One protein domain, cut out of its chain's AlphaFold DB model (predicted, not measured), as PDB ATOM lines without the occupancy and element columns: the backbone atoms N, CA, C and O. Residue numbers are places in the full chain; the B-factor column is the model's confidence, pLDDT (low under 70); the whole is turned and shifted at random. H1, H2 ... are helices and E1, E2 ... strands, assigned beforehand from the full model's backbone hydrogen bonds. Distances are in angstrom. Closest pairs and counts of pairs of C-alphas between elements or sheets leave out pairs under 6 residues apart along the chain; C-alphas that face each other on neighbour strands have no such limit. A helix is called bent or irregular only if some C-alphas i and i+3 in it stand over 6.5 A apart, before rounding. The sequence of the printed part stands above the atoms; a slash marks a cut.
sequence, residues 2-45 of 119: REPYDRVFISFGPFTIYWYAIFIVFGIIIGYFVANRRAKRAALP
ATOM      1  N   ARG A   2     162.031 189.646 196.407       46.41
ATOM      2  CA  ARG A   2     162.198 189.009 195.092       46.41
ATOM      3  C   ARG A   2     161.263 187.808 195.113       46.41
ATOM      4  O   ARG A   2     161.494 186.904 195.909       46.41
ATOM      5  N   GLU A   3     160.195 187.866 194.330       60.47
ATOM      6  CA  GLU A   3     159.377 186.694 194.019       60.47
ATOM      7  C   GLU A   3     160.319 185.603 193.475       60.47
ATOM      8  O   GLU A   3     161.124 185.907 192.585       60.47
ATOM      9  N   PRO A   4     160.319 184.380 194.031       67.00
ATOM     10  CA  PRO A   4     161.092 183.294 193.455       67.00
ATOM     11  C   PRO A   4     160.548 183.014 192.052       67.00
ATOM     12  O   PRO A   4     159.360 182.768 191.869       67.00
ATOM     13  N   TYR A   5     161.431 183.091 191.060       67.69
ATOM     14  CA  TYR A   5     161.129 182.659 189.705       67.69
ATOM     15  C   TYR A   5     160.752 181.180 189.734       67.69
ATOM     16  O   TYR A   5     161.518 180.354 190.241       67.69
ATOM     17  N   ASP A   6     159.565 180.853 189.231       73.38
ATOM     18  CA  ASP A   6     159.142 179.467 189.128       73.38
ATOM     19  C   ASP A   6     160.038 178.748 188.109       73.38
ATOM     20  O   ASP A   6     160.198 179.165 186.960       73.38
ATOM     21  N   ARG A   7     160.662 177.658 188.559       72.06
ATOM     22  CA  ARG A   7     161.512 176.768 187.750       72.06
ATOM     23  C   ARG A   7     160.735 176.103 186.615       72.06
ATOM     24  O   ARG A   7     161.332 175.622 185.648       72.06
ATOM     25  N   VAL A   8     159.416 176.054 186.751       79.12
ATOM     26  CA  VAL A   8     158.504 175.450 185.797       79.12
ATOM     27  C   VAL A   8     158.065 176.496 184.781       79.12
ATOM     28  O   VAL A   8     157.487 177.519 185.132       79.12
ATOM     29  N   PHE A   9     158.318 176.225 183.502       74.81
ATOM     30  CA  PHE A   9     157.821 177.070 182.421       74.81
ATOM     31  C   PHE A   9     156.338 176.797 182.167       74.81
ATOM     32  O   PHE A   9     155.518 177.713 182.172       74.81
ATOM     33  N   ILE A  10     155.992 175.524 181.948       78.25
ATOM     34  CA  ILE A  10     154.632 175.065 181.654       78.25
ATOM     35  C   ILE A  10     154.445 173.669 182.262       78.25
ATOM     36  O   ILE A  10     155.236 172.761 181.999       78.25
ATOM     37  N   SER A  11     153.366 173.493 183.028       78.94
ATOM     38  CA  SER A  11     152.895 172.191 183.514       78.94
ATOM     39  C   SER A  11     151.628 171.786 182.770       78.94
ATOM     40  O   SER A  11     150.553 172.331 183.024       78.94
ATOM     41  N   PHE A  12     151.730 170.806 181.874       80.25
ATOM     42  CA  PHE A  12     150.568 170.113 181.315       80.25
ATOM     43  C   PHE A  12     150.325 168.851 182.143       80.25
ATOM     44  O   PHE A  12     150.802 167.777 181.787       80.25
ATOM     45  N   GLY A  13     149.624 168.989 183.274       76.62
ATOM     46  CA  GLY A  13     149.279 167.871 184.162       76.62
ATOM     47  C   GLY A  13     150.515 167.060 184.598       76.62
ATOM     48  O   GLY A  13     151.256 167.554 185.442       76.62
ATOM     49  N   PRO A  14     150.752 165.846 184.050       75.31
ATOM     50  CA  PRO A  14     151.916 165.012 184.379       75.31
ATOM     51  C   PRO A  14     153.240 165.427 183.712       75.31
ATOM     52  O   PRO A  14     154.280 164.884 184.073       75.31
ATOM     53  N   PHE A  15     153.236 166.338 182.732       74.81
ATOM     54  CA  PHE A  15     154.460 166.784 182.058       74.81
ATOM     55  C   PHE A  15     154.834 168.202 182.489       74.81
ATOM     56  O   PHE A  15     154.182 169.179 182.107       74.81
ATOM     57  N   THR A  16     155.912 168.301 183.266       80.12
ATOM     58  CA  THR A  16     156.493 169.564 183.731       80.12
ATOM     59  C   THR A  16     157.709 169.908 182.877       80.12
ATOM     60  O   THR A  16     158.712 169.195 182.886       80.12
ATOM     61  N   ILE A  17     157.617 170.999 182.112       82.69
ATOM     62  CA  ILE A  17     158.733 171.510 181.310       82.69
ATOM     63  C   ILE A  17     159.460 172.571 182.126       82.69
ATOM     64  O   ILE A  17     158.886 173.593 182.507       82.69
ATOM     65  N   TYR A  18     160.740 172.327 182.361       85.88
ATOM     66  CA  TYR A  18     161.617 173.215 183.104       85.88
ATOM     67  C   TYR A  18     162.395 174.160 182.187       85.88
ATOM     68  O   TYR A  18     162.646 173.861 181.015       85.88
ATOM     69  N   TRP A  19     162.843 175.283 182.742       83.81
ATOM     70  CA  TRP A  19     163.619 176.272 181.995       83.81
ATOM     71  C   TRP A  19     164.949 175.740 181.456       83.81
ATOM     72  O   TRP A  19     165.301 176.057 180.322       83.81
ATOM     73  N   TYR A  20     165.662 174.869 182.174       80.75
ATOM     74  CA  TYR A  20     166.911 174.302 181.651       80.75
ATOM     75  C   TYR A  20     166.692 173.498 180.355       80.75
ATOM     76  O   TYR A  20     167.543 173.516 179.465       80.75
ATOM     77  N   ALA A  21     165.534 172.845 180.192       82.25
ATOM     78  CA  ALA A  21     165.226 172.077 178.988       82.25
ATOM     79  C   ALA A  21     165.127 172.991 177.758       82.25
ATOM     80  O   ALA A  21     165.603 172.632 176.679       82.25
ATOM     81  N   ILE A  22     164.582 174.202 177.934       86.44
ATOM     82  CA  ILE A  22     164.503 175.191 176.856       86.44
ATOM     83  C   ILE A  22     165.900 175.619 176.410       86.44
ATOM     84  O   ILE A  22     166.167 175.684 175.212       86.44
ATOM     85  N   PHE A  23     166.817 175.834 177.358       87.81
ATOM     86  CA  PHE A  23     168.181 176.259 177.055       87.81
ATOM     87  C   PHE A  23     168.992 175.164 176.361       87.81
ATOM     88  O   PHE A  23     169.725 175.460 175.415       87.81
ATOM     89  N   ILE A  24     168.819 173.901 176.759       86.38
ATOM     90  CA  ILE A  24     169.485 172.760 176.114       86.38
ATOM     91  C   ILE A  24     169.027 172.626 174.658       86.38
ATOM     92  O   ILE A  24     169.857 172.578 173.748       86.38
ATOM     93  N   VAL A  25     167.711 172.616 174.421       90.12
ATOM     94  CA  VAL A  25     167.152 172.502 173.064       90.12
ATOM     95  C   VAL A  25     167.581 173.687 172.204       90.12
ATOM     96  O   VAL A  25     167.994 173.511 171.058       90.12
ATOM     97  N   PHE A  26     167.559 174.894 172.765       94.38
ATOM     98  CA  PHE A  26     167.994 176.097 172.067       94.38
ATOM     99  C   PHE A  26     169.478 176.041 171.674       94.38
ATOM    100  O   PHE A  26     169.826 176.345 170.530       94.38
ATOM    101  N   GLY A  27     170.349 175.581 172.577       89.56
ATOM    102  CA  GLY A  27     171.771 175.374 172.293       89.56
ATOM    103  C   GLY A  27     172.006 174.365 171.166       89.56
ATOM    104  O   GLY A  27     172.802 174.628 170.261       89.56
ATOM    105  N   ILE A  28     171.261 173.256 171.164       89.25
ATOM    106  CA  ILE A  28     171.315 172.243 170.100       89.25
ATOM    107  C   ILE A  28     170.888 172.838 168.754       89.25
ATOM    108  O   ILE A  28     171.589 172.655 167.760       89.25
ATOM    109  N   ILE A  29     169.780 173.584 168.715       92.75
ATOM    110  CA  ILE A  29     169.274 174.208 167.484       92.75
ATOM    111  C   ILE A  29     170.308 175.179 166.907       92.75
ATOM    112  O   ILE A  29     170.599 175.129 165.709       92.75
ATOM    113  N   ILE A  30     170.894 176.039 167.744       93.94
ATOM    114  CA  ILE A  30     171.930 176.983 167.308       93.94
ATOM    115  C   ILE A  30     173.163 176.233 166.801       93.94
ATOM    116  O   ILE A  30     173.667 176.549 165.719       93.94
ATOM    117  N   GLY A  31     173.637 175.235 167.550       88.94
ATOM    118  CA  GLY A  31     174.791 174.421 167.170       88.94
ATOM    119  C   GLY A  31     174.582 173.724 165.827       88.94
ATOM    120  O   GLY A  31     175.418 173.848 164.929       88.94
ATOM    121  N   TYR A  32     173.427 173.081 165.651       89.38
ATOM    122  CA  TYR A  32     173.034 172.433 164.404       89.38
ATOM    123  C   TYR A  32     172.951 173.430 163.243       89.38
ATOM    124  O   TYR A  32     173.476 173.174 162.159       89.38
ATOM    125  N   PHE A  33     172.354 174.602 163.461       90.19
ATOM    126  CA  PHE A  33     172.221 175.618 162.420       90.19
ATOM    127  C   PHE A  33     173.579 176.160 161.950       90.19
ATOM    128  O   PHE A  33     173.816 176.316 160.746       90.19
ATOM    129  N   VAL A  34     174.497 176.422 162.886       89.69
ATOM    130  CA  VAL A  34     175.869 176.848 162.568       89.69
ATOM    131  C   VAL A  34     176.626 175.734 161.843       89.69
ATOM    132  O   VAL A  34     177.305 176.015 160.849       89.69
ATOM    133  N   ALA A  35     176.488 174.485 162.291       86.75
ATOM    134  CA  ALA A  35     177.114 173.334 161.653       86.75
ATOM    135  C   ALA A  35     176.607 173.139 160.217       86.75
ATOM    136  O   ALA A  35     177.425 173.046 159.302       86.75
ATOM    137  N   ASN A  36     175.292 173.200 159.985       85.12
ATOM    138  CA  ASN A  36     174.706 173.069 158.650       85.12
ATOM    139  C   ASN A  36     175.187 174.198 157.713       85.12
ATOM    140  O   ASN A  36     175.608 173.956 156.579       85.12
ATOM    141  N   ARG A  37     175.274 175.442 158.206       84.94
ATOM    142  CA  ARG A  37     175.858 176.547 157.419       84.94
ATOM    143  C   ARG A  37     177.318 176.311 157.022       84.94
ATOM    144  O   ARG A  37     177.712 176.729 155.932       84.94
ATOM    145  N   ARG A  38     178.118 175.669 157.876       81.56
ATOM    146  CA  ARG A  38     179.510 175.310 157.558       81.56
ATOM    147  C   ARG A  38     179.580 174.122 156.598       81.56
ATOM    148  O   ARG A  38     180.343 174.183 155.639       81.56
ATOM    149  N   ALA A  39     178.744 173.108 156.794       81.12
ATOM    150  CA  ALA A  39     178.690 171.925 155.940       81.12
ATOM    151  C   ALA A  39     178.286 172.258 154.501       81.12
ATOM    152  O   ALA A  39     178.936 171.784 153.573       81.12
ATOM    153  N   LYS A  40     177.326 173.173 154.298       78.00
ATOM    154  CA  LYS A  40     176.957 173.661 152.956       78.00
ATOM    155  C   LYS A  40     178.119 174.313 152.206       78.00
ATOM    156  O   LYS A  40     178.193 174.195 150.988       78.00
ATOM    157  N   ARG A  41     179.036 174.993 152.907       74.94
ATOM    158  CA  ARG A  41     180.240 175.580 152.286       74.94
ATOM    159  C   ARG A  41     181.338 174.557 152.015       74.94
ATOM    160  O   ARG A  41     182.153 174.786 151.133       74.94
ATOM    161  N   ALA A  42     181.365 173.471 152.775       76.56
ATOM    162  CA  ALA A  42     182.380 172.431 152.677       76.56
ATOM    163  C   ALA A  42     181.882 171.162 151.946       76.56
ATOM    164  O   ALA A  42     182.593 170.165 151.923       76.56
ATOM    165  N   ALA A  43     180.686 171.214 151.335       73.31
ATOM    166  CA  ALA A  43     180.041 170.125 150.591       73.31
ATOM    167  C   ALA A  43     179.964 168.790 151.360       73.31
ATOM    168  O   ALA A  43     180.062 167.720 150.761       73.31
ATOM    169  N   LEU A  44     179.793 168.849 152.685       75.44
ATOM    170  CA  LEU A  44     179.620 167.644 153.497       75.44
ATOM    171  C   LEU A  44     178.155 167.185 153.501       75.44
ATOM    172  O   LEU A  44     177.259 168.037 153.520       75.44
ATOM    173  N   PRO A  45     177.909 165.864 153.529       75.88
ATOM    174  CA  PRO A  45     176.574 165.321 153.743       75.88
ATOM    175  C   PRO A  45     176.047 165.723 155.129       75.88
ATOM    176  O   PRO A  45     176.802 165.770 156.105       75.88
TER     177      PRO A  45
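Overview. This is residues 2 to 45 of the 119 residues of the protein "Prolipoprotein diacylglyceryl transferase" of Enterococcus durans (UniProt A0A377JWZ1). One long helix, H1, makes the long axis, and a small two-stranded hairpin, E1 and E2, sits at its first end, pointing off to one side in an L shape. Most of H1 sticks out: residues 23 to 35 and 37 to 42 of it stand free. The printed part has 44 residues, with two named strands and one named helix in the order E1, E2, H1; the sheet, E1 - E2, is antiparallel, and the class is mixed, helices and strands. The whole is extended, with a radius of gyration of the C-alphas of 16.6 A, and its outline is flat, 49 by 28 by 8 A.

Arrangement. E1, residues 8 to 12, and E2, residues 15 to 18, form a hairpin with a tight link of 2 residues. They are antiparallel neighbours, with 167 degrees between their directions. C-alphas 11 and 16 face each other at 4.5 A, and N 9 and O 17, at 2.9 A, and N 17 and O 10, at 3.0 A, are within hydrogen-bond range. A tight link with no residue between joins E2 to H1, residues 19 to 42. E1 and H1 have 2 pairs of C-alphas within 8 A, the closest being those of Phe 9 and Trp 19, 5.9 A apart. In H1, 19 of 20 O i to N i+4 pairs are within hydrogen-bond range.

Along the chain. E1 begins at C-alpha 8, (158.504, 175.450, 185.797), and spans 10.6 A to C-alpha 12. E2 spans 9.7 A from C-alpha 15 to C-alpha 18. H1 spans 35.0 A from C-alpha 19, (163.619, 176.272, 181.995), to C-alpha 42, (182.380, 172.431, 152.677), and is not bent.

Size, cuts and confidence. The two C-alphas farthest apart, those of Arg 2 and Ala 43, are 51.5 A apart. The printed part has no cut, and neither link is long. Its mean pLDDT is 80.5; residues 2 to 5 are under 70.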